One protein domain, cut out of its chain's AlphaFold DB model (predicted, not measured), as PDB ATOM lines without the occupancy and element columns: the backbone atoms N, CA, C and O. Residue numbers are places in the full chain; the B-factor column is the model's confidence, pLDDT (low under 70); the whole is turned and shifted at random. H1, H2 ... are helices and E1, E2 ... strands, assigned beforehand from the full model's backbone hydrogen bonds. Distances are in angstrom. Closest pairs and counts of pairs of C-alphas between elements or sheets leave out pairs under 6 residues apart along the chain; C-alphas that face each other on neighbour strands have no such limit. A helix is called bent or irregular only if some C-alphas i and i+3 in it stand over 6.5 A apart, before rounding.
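AT A GLANCE: This is residues 249 to 397 of the 640 residues of an uncharacterized protein of Clostridium sp. CAG:967 (UniProt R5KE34). A twisted sheet of four antiparallel strands has two helices laid side by side across one of its faces: the long H3 crosses over the four strands, with H1 packed beside it. The short helix H2 lies beyond the E1 edge of the sheet, near the ends of H1 and H3, and a long stretch without named elements, residues 341 to 364, runs from the E4 edge to the start of H3. The printed part has 149 residues with three named helices and four named strands, in the order H1 H2 E1 E2 E3 E4 H3; the sheet's order is E1, E2, E3, E4, and the class is mixed, helices and strands. The whole is compact, with a radius of gyration of the C-alphas of 15.4 A and spans of 46 by 35 by 30 A.

HOW THE PARTS SIT: The sheet is a meander, each strand the antiparallel neighbour of the one before: E1, residues 295 to 298, E2, residues 307 to 315, E3, residues 319 to 328, and E4, residues 333 to 340. Each successive pair is a hairpin. N 298 and O 308 of E1 and E2 are 2.9 A apart, N 311 and O 323 of E2 and E3 2.9 A, and N 335 and O 326 of E3 and E4 2.8 A, each within hydrogen-bond range. H3, residues 365 to 395, is on the sheet at a height over the sheet of 8.8 A, and on the local plane it runs across the strands, at 84 degrees to E1. The closest C-alphas of H3 and E2 are those of Tyr 382 and Val 308, 6.6 A. H1, residues 249 to 269, is on the same face, at a height of 9.5 A. H1 and H3 touch, the C-alphas of Val 264 and Glu 390 being closest at 5.6 A, at a shallow tilt of 31 degrees, the same way. H2, residues 273 to 282, is not on the sheet; it is close to H1 but not clearly touching, with C-alphas 276 and 268 closest at 5.7 A. Every O i to N i+4 pair is within hydrogen-bond range in H1 and H2, and 23 of 27 in H3.

IN THESE COORDINATES: H1 begins at C-alpha 249 (-17.658, -2.409, -1.294) and is 30.2 A long. E2 measures 24.2 A, E3 29.3 A and E4 23.6 A. H3, 43.1 A, ends at C-alpha 395 (1.916, -18.019, 16.192); it has a kink of 42 degrees near residue 372 and is only just irregular, with C-alphas 370 and 373 6.9 A apart.

THE WHOLE: The C-alphas farthest apart, of Ser 274 and Asp 366, are 47.2 A apart. The printed part has no cut. The links H2 to E1 and E4 to H3 are long. The mean pLDDT of the printed part is 81.0; residues under 70 are 271, 274, 288 to 294, 350, 353 and 396 to 397.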
ATOM      1  N   THR A 249     -17.749  -1.611  -2.526       84.25
ATOM      2  CA  THR A 249     -17.658  -2.409  -1.294       84.25
ATOM      3  C   THR A 249     -17.103  -3.799  -1.596       84.25
ATOM      4  O   THR A 249     -16.161  -4.249  -0.940       84.25
ATOM      5  N   SER A 250     -17.647  -4.460  -2.617       84.69
ATOM      6  CA  SER A 250     -17.200  -5.762  -3.102       84.69
ATOM      7  C   SER A 250     -15.783  -5.685  -3.681       84.69
ATOM      8  O   SER A 250     -14.963  -6.560  -3.399       84.69
ATOM      9  N   GLU A 251     -15.447  -4.620  -4.423       83.19
ATOM     10  CA  GLU A 251     -14.081  -4.381  -4.918       83.19
ATOM     11  C   GLU A 251     -13.069  -4.291  -3.765       83.19
ATOM     12  O   GLU A 251     -12.044  -4.982  -3.776       83.19
ATOM     13  N   ASN A 252     -13.379  -3.494  -2.738       82.44
ATOM     14  CA  ASN A 252     -12.521  -3.327  -1.566       82.44
ATOM     15  C   ASN A 252     -12.375  -4.625  -0.758       82.44
ATOM     16  O   ASN A 252     -11.270  -4.945  -0.308       82.44
ATOM     17  N   LEU A 253     -13.457  -5.396  -0.603       85.31
ATOM     18  CA  LEU A 253     -13.405  -6.706   0.045       85.31
ATOM     19  C   LEU A 253     -12.469  -7.646  -0.717       85.31
ATOM     20  O   LEU A 253     -11.536  -8.189  -0.130       85.31
ATOM     21  N   ILE A 254     -12.682  -7.812  -2.026       86.88
ATOM     22  CA  ILE A 254     -11.876  -8.709  -2.862       86.88
ATOM     23  C   ILE A 254     -10.397  -8.315  -2.792       86.88
ATOM     24  O   ILE A 254      -9.542  -9.187  -2.606       86.88
ATOM     25  N   ALA A 255     -10.078  -7.021  -2.881       83.44
ATOM     26  CA  ALA A 255      -8.710  -6.529  -2.744       83.44
ATOM     27  C   ALA A 255      -8.107  -6.884  -1.371       83.44
ATOM     28  O   ALA A 255      -7.034  -7.485  -1.312       83.44
ATOM     29  N   SER A 256      -8.833  -6.609  -0.281       85.69
ATOM     30  CA  SER A 256      -8.405  -6.902   1.095       85.69
ATOM     31  C   SER A 256      -8.122  -8.392   1.329       85.69
ATOM     32  O   SER A 256      -7.058  -8.754   1.845       85.69
ATOM     33  N   VAL A 257      -9.033  -9.271   0.894       88.00
ATOM     34  CA  VAL A 257      -8.866 -10.731   1.008       88.00
ATOM     35  C   VAL A 257      -7.659 -11.200   0.204       88.00
ATOM     36  O   VAL A 257      -6.883 -12.041   0.664       88.00
ATOM     37  N   THR A 258      -7.452 -10.638  -0.986       86.62
ATOM     38  CA  THR A 258      -6.327 -11.028  -1.841       86.62
ATOM     39  C   THR A 258      -4.987 -10.553  -1.268       86.62
ATOM     40  O   THR A 258      -3.997 -11.288  -1.313       86.62
ATOM     41  N   ASP A 259      -4.942  -9.371  -0.654       84.88
ATOM     42  CA  ASP A 259      -3.759  -8.894   0.065       84.88
ATOM     43  C   ASP A 259      -3.448  -9.766   1.283       84.88
ATOM     44  O   ASP A 259      -2.287 -10.123   1.509       84.88
ATOM     45  N   ARG A 260      -4.471 -10.187   2.041       85.69
ATOM     46  CA  ARG A 260      -4.297 -11.150   3.138       85.69
ATOM     47  C   ARG A 260      -3.779 -12.490   2.632       85.69
ATOM     48  O   ARG A 260      -2.835 -13.034   3.202       85.69
ATOM     49  N   LEU A 261      -4.326 -12.991   1.528       88.06
ATOM     50  CA  LEU A 261      -3.884 -14.238   0.909       88.06
ATOM     51  C   LEU A 261      -2.395 -14.169   0.551       88.06
ATOM     52  O   LEU A 261      -1.651 -15.119   0.798       88.06
ATOM     53  N   ASN A 262      -1.940 -13.031   0.026       83.94
ATOM     54  CA  ASN A 262      -0.533 -12.804  -0.283       83.94
ATOM     55  C   ASN A 262       0.355 -12.726   0.965       83.94
ATOM     56  O   ASN A 262       1.444 -13.299   0.949       83.94
ATOM     57  N   ARG A 263      -0.108 -12.119   2.065       83.69
ATOM     58  CA  ARG A 263       0.619 -12.160   3.349       83.69
ATOM     59  C   ARG A 263       0.772 -13.584   3.869       83.69
ATOM     60  O   ARG A 263       1.877 -13.989   4.220       83.69
ATOM     61  N   VAL A 264      -0.297 -14.382   3.837       83.75
ATOM     62  CA  VAL A 264      -0.237 -15.799   4.228       83.75
ATOM     63  C   VAL A 264       0.750 -16.561   3.340       83.75
ATOM     64  O   VAL A 264       1.602 -17.285   3.853       83.75
ATOM     65  N   LYS A 265       0.733 -16.348   2.018       85.19
ATOM     66  CA  LYS A 265       1.735 -16.938   1.112       85.19
ATOM     67  C   LYS A 265       3.165 -16.555   1.490       85.19
ATOM     68  O   LYS A 265       4.031 -17.425   1.465       85.19
ATOM     69  N   GLN A 266       3.415 -15.298   1.854       81.81
ATOM     70  CA  GLN A 266       4.734 -14.837   2.297       81.81
ATOM     71  C   GLN A 266       5.168 -15.498   3.611       81.81
ATOM     72  O   GLN A 266       6.314 -15.932   3.707       81.81
ATOM     73  N   ILE A 267       4.258 -15.658   4.581       80.31
ATOM     74  CA  ILE A 267       4.529 -16.410   5.819       80.31
ATOM     75  C   ILE A 267       4.998 -17.829   5.475       80.31
ATOM     76  O   ILE A 267       6.036 -18.279   5.955       80.31
ATOM     77  N   PHE A 268       4.277 -18.518   4.582       79.00
ATOM     78  CA  PHE A 268       4.639 -19.874   4.168       79.00
ATOM     79  C   PHE A 268       5.891 -19.950   3.289       79.00
ATOM     80  O   PHE A 268       6.583 -20.961   3.351       79.00
ATOM     81  N   ALA A 269       6.206 -18.911   2.512       76.62
ATOM     82  CA  ALA A 269       7.470 -18.811   1.778       76.62
ATOM     83  C   ALA A 269       8.678 -18.688   2.725       76.62
ATOM     84  O   ALA A 269       9.782 -19.087   2.364       76.62
ATOM     85  N   GLY A 270       8.466 -18.182   3.945       71.50
ATOM     86  CA  GLY A 270       9.469 -18.158   5.011       71.50
ATOM     87  C   GLY A 270       9.687 -19.502   5.718       71.50
ATOM     88  O   GLY A 270      10.582 -19.606   6.558       71.50
ATOM     89  N   TYR A 271       8.898 -20.538   5.414       69.81
ATOM     90  CA  TYR A 271       9.073 -21.883   5.965       69.81
ATOM     91  C   TYR A 271       9.721 -22.834   4.961       69.81
ATOM     92  O   TYR A 271       9.502 -22.738   3.757       69.81
ATOM     93  N   SER A 272      10.450 -23.832   5.471       73.00
ATOM     94  CA  SER A 272      10.773 -25.011   4.666       73.00
ATOM     95  C   SER A 272       9.485 -25.709   4.224       73.00
ATOM     96  O   SER A 272       8.469 -25.659   4.924       73.00
ATOM     97  N   GLU A 273       9.527 -26.412   3.092       71.44
ATOM     98  CA  GLU A 273       8.361 -27.124   2.555       71.44
ATOM     99  C   GLU A 273       7.748 -28.084   3.591       71.44
ATOM    100  O   GLU A 273       6.531 -28.100   3.786       71.44
ATOM    101  N   SER A 274       8.592 -28.799   4.343       66.56
ATOM    102  CA  SER A 274       8.177 -29.701   5.422       66.56
ATOM    103  C   SER A 274       7.490 -28.976   6.585       66.56
ATOM    104  O   SER A 274       6.427 -29.409   7.037       66.56
ATOM    105  N   LYS A 275       8.045 -27.848   7.053       70.19
ATOM    106  CA  LYS A 275       7.452 -27.051   8.139       70.19
ATOM    107  C   LYS A 275       6.139 -26.411   7.693       70.19
ATOM    108  O   LYS A 275       5.144 -26.504   8.408       70.19
ATOM    109  N   GLY A 276       6.109 -25.831   6.495       76.75
ATOM    110  CA  GLY A 276       4.900 -25.254   5.918       76.75
ATOM    111  C   GLY A 276       3.793 -26.296   5.742       76.75
ATOM    112  O   GLY A 276       2.637 -26.023   6.059       76.75
ATOM    113  N   LEU A 277       4.131 -27.511   5.302       77.06
ATOM    114  CA  LEU A 277       3.171 -28.607   5.187       77.06
ATOM    115  C   LEU A 277       2.652 -29.066   6.556       77.06
ATOM    116  O   LEU A 277       1.458 -29.324   6.690       77.06
ATOM    117  N   ARG A 278       3.510 -29.125   7.582       75.81
ATOM    118  CA  ARG A 278       3.108 -29.462   8.956       75.81
ATOM    119  C   ARG A 278       2.126 -28.442   9.534       75.81
ATOM    120  O   ARG A 278       1.100 -28.843  10.071       75.81
ATOM    121  N   ILE A 279       2.409 -27.149   9.380       75.12
ATOM    122  CA  ILE A 279       1.523 -26.069   9.847       75.12
ATOM    123  C   ILE A 279       0.185 -26.129   9.106       75.12
ATOM    124  O   ILE A 279      -0.862 -26.089   9.743       75.12
ATOM    125  N   LYS A 280       0.190 -26.318   7.778       82.06
ATOM    126  CA  LYS A 280      -1.057 -26.517   7.022       82.06
ATOM    127  C   LYS A 280      -1.832 -27.724   7.563       82.06
ATOM    128  O   LYS A 280      -2.980 -27.570   7.942       82.06
ATOM    129  N   ASN A 281      -1.204 -28.892   7.689       77.94
ATOM    130  CA  ASN A 281      -1.856 -30.096   8.227       77.94
ATOM    131  C   ASN A 281      -2.433 -29.920   9.643       77.94
ATOM    132  O   ASN A 281      -3.376 -30.619  10.000       77.94
ATOM    133  N   ALA A 282      -1.861 -29.027  10.451       77.69
ATOM    134  CA  ALA A 282      -2.315 -28.772  11.811       77.69
ATOM    135  C   ALA A 282      -3.548 -27.848  11.884       77.69
ATOM    136  O   ALA A 282      -4.248 -27.859  12.903       77.69
ATOM    137  N   TYR A 283      -3.833 -27.079  10.826       80.62
ATOM    138  CA  TYR A 283      -5.019 -26.233  10.766       80.62
ATOM    139  C   TYR A 283      -6.258 -27.076  10.410       80.62
ATOM    140  O   TYR A 283      -6.290 -27.695   9.347       80.62
ATOM    141  N   PRO A 284      -7.287 -27.131  11.274       78.25
ATOM    142  CA  PRO A 284      -8.373 -28.111  11.167       78.25
ATOM    143  C   PRO A 284      -9.232 -27.943   9.910       78.25
ATOM    144  O   PRO A 284      -9.679 -28.932   9.329       78.25
ATOM    145  N   ASP A 285      -9.424 -26.701   9.473       84.88
ATOM    146  CA  ASP A 285     -10.326 -26.379   8.372       84.88
ATOM    147  C   ASP A 285      -9.616 -26.301   7.020       84.88
ATOM    148  O   ASP A 285     -10.277 -26.108   6.007       84.88
ATOM    149  N   ILE A 286      -8.292 -26.471   6.928       85.69
ATOM    150  CA  ILE A 286      -7.637 -26.422   5.616       85.69
ATOM    151  C   ILE A 286      -7.829 -27.744   4.876       85.69
ATOM    152  O   ILE A 286      -7.746 -28.842   5.432       85.69
ATOM    153  N   GLN A 287      -8.034 -27.654   3.569       82.12
ATOM    154  CA  GLN A 287      -7.967 -28.793   2.677       82.12
ATOM    155  C   GLN A 287      -6.719 -28.701   1.811       82.12
ATOM    156  O   GLN A 287      -6.594 -27.853   0.931       82.12
ATOM    157  N   LEU A 288      -5.803 -29.641   2.018       67.62
ATOM    158  CA  LEU A 288      -4.661 -29.833   1.139       67.62
ATOM    159  C   LEU A 288      -5.102 -30.555  -0.138       67.62
ATOM    160  O   LEU A 288      -4.878 -31.753  -0.302       67.62
ATOM    161  N   LYS A 289      -5.747 -29.836  -1.056       60.78
ATOM    162  CA  LYS A 289      -5.776 -30.263  -2.458       60.78
ATOM    163  C   LYS A 289      -4.462 -29.838  -3.097       60.78
ATOM    164  O   LYS A 289      -3.965 -28.753  -2.802       60.78
ATOM    165  N   GLY A 290      -3.873 -30.701  -3.927       44.34
ATOM    166  CA  GLY A 290      -2.605 -30.465  -4.624       44.34
ATOM    167  C   GLY A 290      -2.666 -29.224  -5.514       44.34
ATOM    168  O   GLY A 290      -2.877 -29.309  -6.718       44.34
ATOM    169  N   SER A 291      -2.511 -28.051  -4.912       44.97
ATOM    170  CA  SER A 291      -2.614 -26.769  -5.582       44.97
ATOM    171  C   SER A 291      -1.220 -26.384  -6.066       44.97
ATOM    172  O   SER A 291      -0.471 -25.693  -5.378       44.97
ATOM    173  N   LYS A 292      -0.894 -26.788  -7.299       45.53
ATOM    174  CA  LYS A 292       0.206 -26.188  -8.075       45.53
ATOM    175  C   LYS A 292      -0.040 -24.698  -8.397       45.53
ATOM    176  O   LYS A 292       0.862 -24.033  -8.886       45.53
ATOM    177  N   ASN A 293      -1.231 -24.166  -8.090       49.81
ATOM    178  CA  ASN A 293      -1.726 -22.869  -8.569       49.81
ATOM    179  C   ASN A 293      -1.972 -21.845  -7.440       49.81
ATOM    180  O   ASN A 293      -2.885 -21.030  -7.534       49.81
ATOM    181  N   GLY A 294      -1.191 -21.901  -6.356       58.09
ATOM    182  CA  GLY A 294      -1.059 -20.782  -5.413       58.09
ATOM    183  C   GLY A 294      -2.338 -20.316  -4.698       58.09
ATOM    184  O   GLY A 294      -2.490 -19.116  -4.496       58.09
ATOM    185  N   GLY A 295      -3.251 -21.217  -4.321       72.56
ATOM    186  CA  GLY A 295      -4.423 -20.901  -3.485       72.56
ATOM    187  C   GLY A 295      -4.506 -21.771  -2.227       72.56
ATOM    188  O   GLY A 295      -3.816 -22.789  -2.138       72.56
ATOM    189  N   TYR A 296      -5.357 -21.382  -1.270       85.62
ATOM    190  CA  TYR A 296      -5.741 -22.221  -0.122       85.62
ATOM    191  C   TYR A 296      -7.227 -22.563  -0.196       85.62
ATOM    192  O   TYR A 296      -8.037 -21.715  -0.575       85.62
ATOM    193  N   SER A 297      -7.563 -23.790   0.193       88.88
ATOM    194  CA  SER A 297      -8.934 -24.291   0.286       88.88
ATOM    195  C   SER A 297      -9.308 -24.458   1.755       88.88
ATOM    196  O   SER A 297      -8.580 -25.138   2.479       88.88
ATOM    197  N   PHE A 298     -10.433 -23.892   2.184       90.31
ATOM    198  CA  PHE A 298     -10.967 -24.067   3.536       90.31
ATOM    199  C   PHE A 298     -12.293 -24.828   3.498       90.31
ATOM    200  O   PHE A 298     -13.160 -24.538   2.679       90.31
ATOM    201  N   LYS A 299     -12.437 -25.819   4.373       88.56
ATOM    202  CA  LYS A 299     -13.664 -26.571   4.645       88.56
ATOM    203  C   LYS A 299     -14.491 -25.837   5.697       88.56
ATOM    204  O   LYS A 299     -13.959 -24.986   6.405       88.56
ATOM    205  N   ASN A 300     -15.754 -26.232   5.850       83.06
ATOM    206  CA  ASN A 300     -16.639 -25.704   6.895       83.06
ATOM    207  C   ASN A 300     -16.765 -24.171   6.822       83.06
ATOM    208  O   ASN A 300     -16.743 -23.487   7.845       83.06
ATOM    209  N   THR A 301     -16.799 -23.632   5.599       79.38
ATOM    210  CA  THR A 301     -16.789 -22.181   5.363       79.38
ATOM    211  C   THR A 301     -18.210 -21.620   5.242       79.38
ATOM    212  O   THR A 301     -18.404 -20.434   5.458       79.38
ATOM    213  N   GLY A 302     -19.212 -22.453   4.946       73.50
ATOM    214  CA  GLY A 302     -20.623 -22.062   4.892       73.50
ATOM    215  C   GLY A 302     -21.554 -23.045   5.608       73.50
ATOM    216  O   GLY A 302     -21.110 -24.012   6.234       73.50
ATOM    217  N   ASP A 303     -22.855 -22.775   5.502       73.31
ATOM    218  CA  ASP A 303     -23.928 -23.468   6.225       73.31
ATOM    219  C   ASP A 303     -24.041 -24.967   5.875       73.31
ATOM    220  O   ASP A 303     -24.524 -25.753   6.689       73.31
ATOM    221  N   ASN A 304     -23.557 -25.390   4.698       77.19
ATOM    222  CA  ASN A 304     -23.585 -26.788   4.241       77.19
ATOM    223  C   ASN A 304     -22.201 -27.450   4.267       77.19
ATOM    224  O   ASN A 304     -21.934 -28.390   3.513       77.19
ATOM    225  N   ASN A 305     -21.302 -26.968   5.128       81.69
ATOM    226  CA  ASN A 305     -19.903 -27.393   5.175       81.69
ATOM    227  C   ASN A 305     -19.174 -27.205   3.830       81.69
ATOM    228  O   ASN A 305     -18.288 -27.996   3.489       81.69
ATOM    229  N   GLU A 306     -19.533 -26.166   3.066       88.81
ATOM    230  CA  GLU A 306     -18.925 -25.888   1.768       88.81
ATOM    231  C   GLU A 306     -17.408 -25.704   1.888       88.81
ATOM    232  O   GLU A 306     -16.870 -25.167   2.868       88.81
ATOM    233  N   ILE A 307     -16.718 -26.145   0.841       89.12
ATOM    234  CA  ILE A 307     -15.292 -25.943   0.653       89.12
ATOM    235  C   ILE A 307     -15.119 -24.728  -0.248       89.12
ATOM    236  O   ILE A 307     -15.540 -24.743  -1.404       89.12
ATOM    237  N   VAL A 308     -14.451 -23.696   0.255       89.81
ATOM    238  CA  VAL A 308     -14.176 -22.474  -0.503       89.81
ATOM    239  C   VAL A 308     -12.694 -22.405  -0.825       89.81
ATOM    240  O   VAL A 308     -11.837 -22.548   0.048       89.81
ATOM    241  N   THR A 309     -12.381 -22.186  -2.098       89.06
ATOM    242  CA  THR A 309     -11.010 -22.037  -2.589       89.06
ATOM    243  C   THR A 309     -10.873 -20.735  -3.356       89.06
ATOM    244  O   THR A 309     -11.647 -20.480  -4.278       89.06
ATOM    245  N   ILE A 310      -9.848 -19.950  -3.023       89.88
ATOM    246  CA  ILE A 310      -9.454 -18.772  -3.796       89.88
ATOM    247  C   ILE A 310      -8.058 -18.993  -4.374       89.88
ATOM    248  O   ILE A 310      -7.100 -19.269  -3.649       89.88
ATOM    249  N   HIS A 311      -7.945 -18.853  -5.695       85.75
ATOM    250  CA  HIS A 311      -6.677 -18.821  -6.414       85.75
ATOM    251  C   HIS A 311      -6.402 -17.414  -6.933       85.75
ATOM    252  O   HIS A 311      -7.219 -16.852  -7.656       85.75
ATOM    253  N   ASP A 312      -5.217 -16.898  -6.622       80.38
ATOM    254  CA  ASP A 312      -4.654 -15.708  -7.263       80.38
ATOM    255  C   ASP A 312      -3.674 -16.187  -8.341       80.38
ATOM    256  O   ASP A 312      -2.643 -16.791  -8.027       80.38
ATOM    257  N   VAL A 313      -4.066 -16.021  -9.603       75.69
ATOM    258  CA  VAL A 313      -3.418 -16.600 -10.781       75.69
ATOM    259  C   VAL A 313      -2.826 -15.482 -11.626       75.69
ATOM    260  O   VAL A 313      -3.554 -14.648 -12.158       75.69
ATOM    261  N   ASP A 314      -1.512 -15.513 -11.828       73.38
ATOM    262  CA  ASP A 314      -0.859 -14.644 -12.805       73.38
ATOM    263  C   ASP A 314      -0.921 -15.283 -14.201       73.38
ATOM    264  O   ASP A 314      -0.314 -16.327 -14.468       73.38
ATOM    265  N   ASN A 315      -1.727 -14.705 -15.094       78.75
ATOM    266  CA  ASN A 315      -1.918 -15.199 -16.449       78.75
ATOM    267  C   ASN A 315      -1.125 -14.357 -17.454       78.75
ATOM    268  O   ASN A 315      -1.369 -13.167 -17.622       78.75
ATOM    269  N   LYS A 316      -0.258 -15.008 -18.239       71.94
ATOM    270  CA  LYS A 316       0.586 -14.344 -19.250       71.94
ATOM    271  C   LYS A 316      -0.180 -13.472 -20.257       71.94
ATOM    272  O   LYS A 316       0.403 -12.537 -20.794       71.94
ATOM    273  N   LYS A 317      -1.440 -13.802 -20.566       73.75
ATOM    274  CA  LYS A 317      -2.259 -13.116 -21.579       73.75
ATOM    275  C   LYS A 317      -3.209 -12.084 -20.977       73.75
ATOM    276  O   LYS A 317      -3.467 -11.060 -21.600       73.75
ATOM    277  N   HIS A 318      -3.758 -12.375 -19.801       71.06
ATOM    278  CA  HIS A 318      -4.833 -11.582 -19.197       71.06
ATOM    279  C   HIS A 318      -4.420 -10.851 -17.915       71.06
ATOM    280  O   HIS A 318      -5.232 -10.128 -17.350       71.06
ATOM    281  N   GLY A 319      -3.169 -11.004 -17.479       73.69
ATOM    282  CA  GLY A 319      -2.682 -10.461 -16.218       73.69
ATOM    283  C   GLY A 319      -3.237 -11.223 -15.019       73.69
ATOM    284  O   GLY A 319      -3.493 -12.429 -15.087       73.69
ATOM    285  N   ARG A 320      -3.416 -10.514 -13.906       80.62
ATOM    286  CA  ARG A 320      -3.878 -11.089 -12.643       80.62
ATOM    287  C   ARG A 320      -5.350 -11.495 -12.724       80.62
ATOM    288  O   ARG A 320      -6.208 -10.679 -13.047       80.62
ATOM    289  N   LEU A 321      -5.633 -12.746 -12.376       85.88
ATOM    290  CA  LEU A 321      -6.972 -13.320 -12.322       85.88
ATOM    291  C   LEU A 321      -7.230 -13.913 -10.942       85.88
ATOM    292  O   LEU A 321      -6.374 -14.603 -10.392       85.88
ATOM    293  N   ILE A 322      -8.436 -13.719 -10.422       89.19
ATOM    294  CA  ILE A 322      -8.867 -14.325  -9.163       89.19
ATOM    295  C   ILE A 322      -9.928 -15.371  -9.476       89.19
ATOM    296  O   ILE A 322     -10.915 -15.085 -10.149       89.19
ATOM    297  N   ARG A 323      -9.732 -16.602  -9.009       89.56
ATOM    298  CA  ARG A 323     -10.702 -17.687  -9.179       89.56
ATOM    299  C   ARG A 323     -11.259 -18.093  -7.826       89.56
ATOM    300  O   ARG A 323     -10.503 -18.556  -6.978       89.56
ATOM    301  N   LEU A 324     -12.570 -17.959  -7.674       90.88
ATOM    302  CA  LEU A 324     -13.339 -18.438  -6.531       90.88
ATOM    303  C   LEU A 324     -13.996 -19.766  -6.910       90.88
ATOM    304  O   LEU A 324     -14.694 -19.841  -7.920       90.88
ATOM    305  N   MET A 325     -13.780 -20.806  -6.113       88.81
ATOM    306  CA  MET A 325     -14.437 -22.104  -6.257       88.81
ATOM    307  C   MET A 325     -15.164 -22.450  -4.967       88.81
ATOM    308  O   MET A 325     -14.584 -22.342  -3.888       88.81
ATOM    309  N   ILE A 326     -16.415 -22.876  -5.098       90.44
ATOM    310  CA  ILE A 326     -17.274 -23.293  -3.995       90.44
ATOM    311  C   ILE A 326     -17.698 -24.720  -4.299       90.44
ATOM    312  O   ILE A 326     -18.377 -24.962  -5.297       90.44
ATOM    313  N   GLU A 327     -17.271 -25.657  -3.468       88.56
ATOM    314  CA  GLU A 327     -17.662 -27.055  -3.579       88.56
ATOM    315  C   GLU A 327     -18.618 -27.389  -2.441       88.56
ATOM    316  O   GLU A 327     -18.287 -27.192  -1.270       88.56
ATOM    317  N   ASN A 328     -19.792 -27.907  -2.778       86.88
ATOM    318  CA  ASN A 328     -20.743 -28.393  -1.797       86.88
ATOM    319  C   ASN A 328     -20.584 -29.919  -1.665       86.88
ATOM    320  O   ASN A 328     -20.892 -30.658  -2.602       86.88
ATOM    321  N   PRO A 329     -20.088 -30.423  -0.523       81.00
ATOM    322  CA  PRO A 329     -19.875 -31.854  -0.336       81.00
ATOM    323  C   PRO A 329     -21.179 -32.650  -0.181       81.00
ATOM    324  O   PRO A 329     -21.148 -33.870  -0.320       81.00
ATOM    325  N   ALA A 330     -22.315 -32.001   0.108       81.06
ATOM    326  CA  ALA A 330     -23.597 -32.687   0.262       81.06
ATOM    327  C   ALA A 330     -24.172 -33.176  -1.079       81.06
ATOM    328  O   ALA A 330     -24.780 -34.241  -1.135       81.06
ATOM    329  N   ASP A 331     -23.961 -32.416  -2.156       83.00
ATOM    330  CA  ASP A 331     -24.479 -32.709  -3.500       83.00
ATOM    331  C   ASP A 331     -23.373 -32.869  -4.564       83.00
ATOM    332  O   ASP A 331     -23.668 -33.086  -5.739       83.00
ATOM    333  N   ASN A 332     -22.100 -32.789  -4.158       79.38
ATOM    334  CA  ASN A 332     -20.919 -32.782  -5.027       79.38
ATOM    335  C   ASN A 332     -20.944 -31.694  -6.120       79.38
ATOM    336  O   ASN A 332     -20.272 -31.832  -7.149       79.38
ATOM    337  N   SER A 333     -21.693 -30.606  -5.930       82.44
ATOM    338  CA  SER A 333     -21.720 -29.494  -6.878       82.44
ATOM    339  C   SER A 333     -20.498 -28.590  -6.716       82.44
ATOM    340  O   SER A 333     -19.992 -28.368  -5.616       82.44
ATOM    341  N   ILE A 334     -20.007 -28.061  -7.839       83.81
ATOM    342  CA  ILE A 334     -18.904 -27.099  -7.870       83.81
ATOM    343  C   ILE A 334     -19.374 -25.864  -8.624       83.81
ATOM    344  O   ILE A 334     -19.653 -25.922  -9.824       83.81
ATOM    345  N   LYS A 335     -19.421 -24.729  -7.930       87.69
ATOM    346  CA  LYS A 335     -19.571 -23.412  -8.547       87.69
ATOM    347  C   LYS A 335     -18.203 -22.763  -8.688       87.69
ATOM    348  O   LYS A 335     -17.325 -22.923  -7.841       87.69
ATOM    349  N   THR A 336     -17.989 -22.041  -9.781       87.94
ATOM    350  CA  THR A 336     -16.723 -21.350 -10.034       87.94
ATOM    351  C   THR A 336     -16.980 -19.988 -10.646       87.94
ATOM    352  O   THR A 336     -17.719 -19.877 -11.620       87.94
ATOM    353  N   PHE A 337     -16.310 -18.975 -10.107       89.94
ATOM    354  CA  PHE A 337     -16.291 -17.619 -10.634       89.94
ATOM    355  C   PHE A 337     -14.853 -17.234 -10.971       89.94
ATOM    356  O   PHE A 337     -13.927 -17.501 -10.202       89.94
ATOM    357  N   LEU A 338     -14.659 -16.607 -12.130       89.75
ATOM    358  CA  LEU A 338     -13.377 -16.043 -12.541       89.75
ATOM    359  C   LEU A 338     -13.516 -14.525 -12.616       89.75
ATOM    360  O   LEU A 338     -14.406 -14.017 -13.292       89.75
ATOM    361  N   ILE A 339     -12.629 -13.824 -11.924       89.00
ATOM    362  CA  ILE A 339     -12.654 -12.378 -11.739       89.00
ATOM    363  C   ILE A 339     -11.385 -11.783 -12.351       89.00
ATOM    364  O   ILE A 339     -10.281 -12.288 -12.137       89.00
ATOM    365  N   SER A 340     -11.549 -10.712 -13.119       86.06
ATOM    366  CA  SER A 340     -10.475  -9.967 -13.778       86.06
ATOM    367  C   SER A 340     -10.823  -8.485 -13.739       86.06
ATOM    368  O   SER A 340     -11.888  -8.116 -14.228       86.06
ATOM    369  N   ASP A 341      -9.947  -7.650 -13.174       80.75
ATOM    370  CA  ASP A 341     -10.136  -6.189 -13.101       80.75
ATOM    371  C   ASP A 341     -11.535  -5.784 -12.584       80.75
ATOM    372  O   ASP A 341     -12.287  -5.064 -13.244       80.75
ATOM    373  N   SER A 342     -11.923  -6.349 -11.433       80.62
ATOM    374  CA  SER A 342     -13.230  -6.138 -10.783       80.62
ATOM    375  C   SER A 342     -14.463  -6.520 -11.616       80.62
ATOM    376  O   SER A 342     -15.570  -6.035 -11.384       80.62
ATOM    377  N   ARG A 343     -14.291  -7.404 -12.602       85.31
ATOM    378  CA  ARG A 343     -15.369  -7.919 -13.455       85.31
ATOM    379  C   ARG A 343     -15.417  -9.434 -13.410       85.31
ATOM    380  O   ARG A 343     -14.381 -10.092 -13.337       85.31
ATOM    381  N   VAL A 344     -16.616  -9.991 -13.549       87.81
ATOM    382  CA  VAL A 344     -16.833 -11.442 -13.615       87.81
ATOM    383  C   VAL A 344     -16.805 -11.912 -15.068       87.81
ATOM    384  O   VAL A 344     -17.478 -11.348 -15.933       87.81
ATOM    385  N   VAL A 345     -16.021 -12.951 -15.345       87.75
ATOM    386  CA  VAL A 345     -15.901 -13.569 -16.669       87.75
ATOM    387  C   VAL A 345     -17.084 -14.512 -16.904       87.75
ATOM    388  O   VAL A 345     -17.271 -15.483 -16.181       87.75
ATOM    389  N   ALA A 346     -17.857 -14.244 -17.951       85.44
ATOM    390  CA  ALA A 346     -19.076 -14.961 -18.312       85.44
ATOM    391  C   ALA A 346     -18.819 -16.282 -19.053       85.44
ATOM    392  O   ALA A 346     -19.627 -17.202 -19.005       85.44
ATOM    393  N   ASN A 347     -17.709 -16.384 -19.791       82.31
ATOM    394  CA  ASN A 347     -17.431 -17.521 -20.674       82.31
ATOM    395  C   ASN A 347     -16.496 -18.572 -20.059       82.31
ATOM    396  O   ASN A 347     -15.741 -19.228 -20.780       82.31
ATOM    397  N   THR A 348     -16.533 -18.734 -18.737       81.00
ATOM    398  CA  THR A 348     -15.844 -19.824 -18.038       81.00
ATOM    399  C   THR A 348     -16.516 -21.160 -18.327       81.00
ATOM    400  O   THR A 348     -17.740 -21.242 -18.342       81.00
ATOM    401  N   ASN A 349     -15.733 -22.225 -18.522       73.88
ATOM    402  CA  ASN A 349     -16.279 -23.565 -18.726       73.88
ATOM    403  C   ASN A 349     -16.500 -24.267 -17.371       73.88
ATOM    404  O   ASN A 349     -15.508 -24.606 -16.722       73.88
ATOM    405  N   PRO A 350     -17.748 -24.565 -16.961       66.88
ATOM    406  CA  PRO A 350     -18.016 -25.207 -15.672       66.88
ATOM    407  C   PRO A 350     -17.465 -26.635 -15.576       66.88
ATOM    408  O   PRO A 350     -17.130 -27.089 -14.490       66.88
ATOM    409  N   LYS A 351     -17.331 -27.346 -16.709       70.44
ATOM    410  CA  LYS A 351     -16.747 -28.701 -16.754       70.44
ATOM    411  C   LYS A 351     -15.226 -28.689 -16.597       70.44
ATOM    412  O   LYS A 351     -14.645 -29.681 -16.174       70.44
ATOM    413  N   PHE A 352     -14.585 -27.572 -16.941       71.81
ATOM    414  CA  PHE A 352     -13.139 -27.384 -16.840       71.81
ATOM    415  C   PHE A 352     -12.833 -26.059 -16.127       71.81
ATOM    416  O   PHE A 352     -12.286 -25.141 -16.742       71.81
ATOM    417  N   PRO A 353     -13.154 -25.945 -14.825       69.25
ATOM    418  CA  PRO A 353     -13.082 -24.683 -14.082       69.25
ATOM    419  C   PRO A 353     -11.656 -24.118 -13.994       69.25
ATOM    420  O   PRO A 353     -11.458 -22.920 -13.796       69.25
ATOM    421  N   MET A 354     -10.647 -24.971 -14.191       77.12
ATOM    422  CA  MET A 354      -9.239 -24.580 -14.188       77.12
ATOM    423  C   MET A 354      -8.757 -23.977 -15.516       77.12
ATOM    424  O   MET A 354      -7.708 -23.328 -15.530       77.12
ATOM    425  N   PHE A 355      -9.507 -24.150 -16.609       77.62
ATOM    426  CA  PHE A 355      -9.158 -23.626 -17.927       77.62
ATOM    427  C   PHE A 355      -9.568 -22.153 -18.052       77.62
ATOM    428  O   PHE A 355     -10.739 -21.800 -17.900       77.62
ATOM    429  N   THR A 356      -8.602 -21.281 -18.336       80.75
ATOM    430  CA  THR A 356      -8.870 -19.863 -18.605       80.75
ATOM    431  C   THR A 356      -9.231 -19.685 -20.083       80.75
ATOM    432  O   THR A 356      -8.449 -20.114 -20.933       80.75
ATOM    433  N   PRO A 357     -10.370 -19.050 -20.419       75.31
ATOM    434  CA  PRO A 357     -10.739 -18.794 -21.810       75.31
ATOM    435  C   PRO A 357      -9.686 -17.951 -22.536       75.31
ATOM    436  O   PRO A 357      -9.142 -17.016 -21.957       75.31
ATOM    437  N   GLU A 358      -9.448 -18.216 -23.824       76.44
ATOM    438  CA  GLU A 358      -8.480 -17.440 -24.617       76.44
ATOM    439  C   GLU A 358      -8.860 -15.965 -24.777       76.44
ATOM    440  O   GLU A 358      -7.999 -15.116 -25.002       76.44
ATOM    441  N   THR A 359     -10.156 -15.662 -24.746       79.38
ATOM    442  CA  THR A 359     -10.680 -14.298 -24.784       79.38
ATOM    443  C   THR A 359     -11.697 -14.173 -23.667       79.38
ATOM    444  O   THR A 359     -12.652 -14.949 -23.629       79.38
ATOM    445  N   LEU A 360     -11.503 -13.214 -22.766       81.25
ATOM    446  CA  LEU A 360     -12.425 -12.985 -21.660       81.25
ATOM    447  C   LEU A 360     -13.652 -12.218 -22.157       81.25
ATOM    448  O   LEU A 360     -13.529 -11.154 -22.767       81.25
ATOM    449  N   LYS A 361     -14.834 -12.771 -21.897       83.88
ATOM    450  CA  LYS A 361     -16.115 -12.069 -22.018       83.88
ATOM    451  C   LYS A 361     -16.633 -11.820 -20.616       83.88
ATOM    452  O   LYS A 361     -16.532 -12.711 -19.782       83.88
ATOM    453  N   TYR A 362     -17.180 -10.642 -20.367       86.81
ATOM    454  CA  TYR A 362     -17.628 -10.241 -19.038       86.81
ATOM    455  C   TYR A 362     -19.148 -10.271 -18.931       86.81
ATOM    456  O   TYR A 362     -19.831 -10.093 -19.940       86.81
ATOM    457  N   LEU A 363     -19.647 -10.494 -17.716       82.81
ATOM    458  CA  LEU A 363     -21.061 -10.323 -17.399       82.81
ATOM    459  C   LEU A 363     -21.473  -8.854 -17.557       82.81
ATOM    460  O   LEU A 363     -20.678  -7.935 -17.335       82.81
ATOM    461  N   SER A 364     -22.720  -8.637 -17.954       83.38
ATOM    462  CA  SER A 364     -23.335  -7.313 -18.022       83.38
ATOM    463  C   SER A 364     -23.616  -6.732 -16.629       83.38
ATOM    464  O   SER A 364     -23.538  -7.426 -15.614       83.38
ATOM    465  N   ALA A 365     -23.955  -5.442 -16.573       79.94
ATOM    466  CA  ALA A 365     -24.296  -4.757 -15.323       79.94
ATOM    467  C   ALA A 365     -25.490  -5.382 -14.582       79.94
ATOM    468  O   ALA A 365     -25.488  -5.418 -13.355       79.94
ATOM    469  N   ASP A 366     -26.491  -5.898 -15.300       82.62
ATOM    470  CA  ASP A 366     -27.654  -6.527 -14.668       82.62
ATOM    471  C   ASP A 366     -27.367  -7.959 -14.208       82.62
ATOM    472  O   ASP A 366     -27.816  -8.361 -13.137       82.62
ATOM    473  N   GLU A 367     -26.555  -8.710 -14.956       85.25
ATOM    474  CA  GLU A 367     -26.120 -10.050 -14.547       85.25
ATOM    475  C   GLU A 367     -25.242  -9.998 -13.289       85.25
ATOM    476  O   GLU A 367     -25.371 -10.854 -12.414       85.25
ATOM    477  N   ILE A 368     -24.394  -8.971 -13.148       85.50
ATOM    478  CA  ILE A 368     -23.525  -8.822 -11.970       85.50
ATOM    479  C   ILE A 368     -24.320  -8.637 -10.683       85.50
ATOM    480  O   ILE A 368     -24.009  -9.313  -9.705       85.50
ATOM    481  N   LYS A 369     -25.412  -7.862 -10.702       84.00
ATOM    482  CA  LYS A 369     -26.297  -7.693  -9.533       84.00
ATOM    483  C   LYS A 369     -26.822  -9.023  -8.980       84.00
ATOM    484  O   LYS A 369     -27.136  -9.104  -7.798       84.00
ATOM    485  N   SER A 370     -26.937 -10.054  -9.822       86.56
ATOM    486  CA  SER A 370     -27.428 -11.371  -9.404       86.56
ATOM    487  C   SER A 370     -26.351 -12.261  -8.770       86.56
ATOM    488  O   SER A 370     -26.673 -13.077  -7.910       86.56
ATOM    489  N   VAL A 371     -25.079 -12.104  -9.161       88.12
ATOM    490  CA  VAL A 371     -23.973 -12.973  -8.712       88.12
ATOM    491  C   VAL A 371     -23.075 -12.327  -7.663       88.12
ATOM    492  O   VAL A 371     -22.472 -13.029  -6.856       88.12
ATOM    493  N   GLU A 372     -22.988 -10.999  -7.648       89.06
ATOM    494  CA  GLU A 372     -22.159 -10.236  -6.717       89.06
ATOM    495  C   GLU A 372     -22.468 -10.536  -5.242       89.06
ATOM    496  O   GLU A 372     -21.520 -10.833  -4.517       89.06
ATOM    497  N   PRO A 373     -23.737 -10.602  -4.785       91.50
ATOM    498  CA  PRO A 373     -24.031 -10.949  -3.394       91.50
ATOM    499  C   PRO A 373     -23.506 -12.335  -2.989       91.50
ATOM    500  O   PRO A 373     -23.021 -12.513  -1.872       91.50
ATOM    501  N   GLU A 374     -23.572 -13.320  -3.893       91.50
ATOM    502  CA  GLU A 374     -23.052 -14.669  -3.640       91.50
ATOM    503  C   GLU A 374     -21.519 -14.662  -3.579       91.50
ATOM    504  O   GLU A 374     -20.937 -15.226  -2.651       91.50
ATOM    505  N   ILE A 375     -20.854 -13.977  -4.514       92.69
ATOM    506  CA  ILE A 375     -19.392 -13.828  -4.518       92.69
ATOM    507  C   ILE A 375     -18.931 -13.153  -3.219       92.69
ATOM    508  O   ILE A 375     -18.065 -13.688  -2.525       92.69
ATOM    509  N   THR A 376     -19.552 -12.037  -2.844       91.44
ATOM    510  CA  THR A 376     -19.233 -11.280  -1.628       91.44
ATOM    511  C   THR A 376     -19.479 -12.104  -0.362       91.44
ATOM    512  O   THR A 376     -18.627 -12.099   0.532       91.44
ATOM    513  N   LYS A 377     -20.564 -12.896  -0.292       93.38
ATOM    514  CA  LYS A 377     -20.797 -13.860   0.805       93.38
ATOM    515  C   LYS A 377     -19.588 -14.782   0.984       93.38
ATOM    516  O   LYS A 377     -19.062 -14.895   2.088       93.38
ATOM    517  N   TYR A 378     -19.130 -15.427  -0.087       93.06
ATOM    518  CA  TYR A 378     -18.046 -16.405   0.010       93.06
ATOM    519  C   TYR A 378     -16.663 -15.781   0.212       93.06
ATOM    520  O   TYR A 378     -15.828 -16.401   0.864       93.06
ATOM    521  N   PHE A 379     -16.418 -14.562  -0.272       93.19
ATOM    522  CA  PHE A 379     -15.194 -13.826   0.061       93.19
ATOM    523  C   PHE A 379     -15.129 -13.464   1.549       93.19
ATOM    524  O   PHE A 379     -14.068 -13.625   2.146       93.19
ATOM    525  N   ASN A 380     -16.242 -13.047   2.163       91.94
ATOM    526  CA  ASN A 380     -16.293 -12.777   3.606       91.94
ATOM    527  C   ASN A 380     -16.023 -14.043   4.427       91.94
ATOM    528  O   ASN A 380     -15.131 -14.050   5.271       91.94
ATOM    529  N   LEU A 381     -16.736 -15.132   4.125       90.81
ATOM    530  CA  LEU A 381     -16.548 -16.411   4.816       90.81
ATOM    531  C   LEU A 381     -15.112 -16.940   4.657       90.81
ATOM    532  O   LEU A 381     -14.525 -17.492   5.589       90.81
ATOM    533  N   TYR A 382     -14.517 -16.745   3.476       92.75
ATOM    534  CA  TYR A 382     -13.119 -17.083   3.238       92.75
ATOM    535  C   TYR A 382     -12.158 -16.196   4.038       92.75
ATOM    536  O   TYR A 382     -11.190 -16.724   4.580       92.75
ATOM    537  N   ASP A 383     -12.394 -14.880   4.129       91.06
ATOM    538  CA  ASP A 383     -11.522 -13.961   4.880       91.06
ATOM    539  C   ASP A 383     -11.478 -14.300   6.368       91.06
ATOM    540  O   ASP A 383     -10.407 -14.243   6.967       91.06
ATOM    541  N   GLU A 384     -12.607 -14.704   6.957       88.88
ATOM    542  CA  GLU A 384     -12.664 -15.156   8.353       88.88
ATOM    543  C   GLU A 384     -11.712 -16.335   8.583       88.88
ATOM    544  O   GLU A 384     -10.801 -16.260   9.412       88.88
ATOM    545  N   LYS A 385     -11.831 -17.389   7.766       89.62
ATOM    546  CA  LYS A 385     -10.946 -18.561   7.846       89.62
ATOM    547  C   LYS A 385      -9.498 -18.222   7.513       89.62
ATOM    548  O   LYS A 385      -8.584 -18.782   8.116       89.62
ATOM    549  N   LEU A 386      -9.270 -17.327   6.557       90.81
ATOM    550  CA  LEU A 386      -7.935 -16.910   6.145       90.81
ATOM    551  C   LEU A 386      -7.242 -16.079   7.228       90.81
ATOM    552  O   LEU A 386      -6.036 -16.224   7.414       90.81
ATOM    553  N   ARG A 387      -7.982 -15.234   7.949       89.19
ATOM    554  CA  ARG A 387      -7.488 -14.452   9.085       89.19
ATOM    555  C   ARG A 387      -7.110 -15.351  10.253       89.19
ATOM    556  O   ARG A 387      -6.014 -15.200  10.789       89.19
ATOM    557  N   ASP A 388      -7.963 -16.307  10.598       87.12
ATOM    558  CA  ASP A 388      -7.655 -17.296  11.634       87.12
ATOM    559  C   ASP A 388      -6.431 -18.132  11.245       87.12
ATOM    560  O   ASP A 388      -5.535 -18.367  12.058       87.12
ATOM    561  N   PHE A 389      -6.330 -18.510   9.971       88.75
ATOM    562  CA  PHE A 389      -5.179 -19.234   9.446       88.75
ATOM    563  C   PHE A 389      -3.889 -18.395   9.426       88.75
ATOM    564  O   PHE A 389      -2.817 -18.923   9.721       88.75
ATOM    565  N   GLU A 390      -3.971 -17.098   9.117       87.12
ATOM    566  CA  GLU A 390      -2.853 -16.145   9.187       87.12
ATOM    567  C   GLU A 390      -2.306 -16.049  10.617       87.12
ATOM    568  O   GLU A 390      -1.091 -16.131  10.813       87.12
ATOM    569  N   ILE A 391      -3.194 -15.933  11.612       84.56
ATOM    570  CA  ILE A 391      -2.830 -15.916  13.035       84.56
ATOM    571  C   ILE A 391      -2.189 -17.249  13.424       84.56
ATOM    572  O   ILE A 391      -1.068 -17.258  13.926       84.56
ATOM    573  N   PHE A 392      -2.844 -18.369  13.108       83.69
ATOM    574  CA  PHE A 392      -2.354 -19.713  13.417       83.69
ATOM    575  C   PHE A 392      -0.962 -19.981  12.829       83.69
ATOM    576  O   PHE A 392      -0.071 -20.479  13.517       83.69
ATOM    577  N   ALA A 393      -0.749 -19.620  11.560       81.25
ATOM    578  CA  ALA A 393       0.555 -19.748  10.923       81.25
ATOM    579  C   ALA A 393       1.590 -18.827  11.590       81.25
ATOM    580  O   ALA A 393       2.722 -19.240  11.818       81.25
ATOM    581  N   SER A 394       1.200 -17.608  11.964       77.06
ATOM    582  CA  SER A 394       2.098 -16.632  12.590       77.06
ATOM    583  C   SER A 394       2.468 -16.960  14.041       77.06
ATOM    584  O   SER A 394       3.546 -16.584  14.496       77.06
ATOM    585  N   GLU A 395       1.624 -17.656  14.798       70.19
ATOM    586  CA  GLU A 395       1.916 -18.019  16.192       70.19
ATOM    587  C   GLU A 395       3.032 -19.074  16.306       70.19
ATOM    588  O   GLU A 395       3.848 -19.001  17.229       70.19
ATOM    589  N   ASP A 396       3.201 -19.950  15.308       55.03
ATOM    590  CA  ASP A 396       4.332 -20.899  15.230       55.03
ATOM    591  C   ASP A 396       5.681 -20.211  14.879       55.03
ATOM    592  O   ASP A 396       6.744 -20.843  14.906       55.03
ATOM    593  N   LEU A 397       5.689 -18.897  14.578       45.66
ATOM    594  CA  LEU A 397       6.917 -18.074  14.547       45.66
ATOM    595  C   LEU A 397       7.394 -17.679  15.952       45.66
ATOM    596  O   LEU A 397       8.578 -17.383  16.121       45.66
TER     597      LEU A 397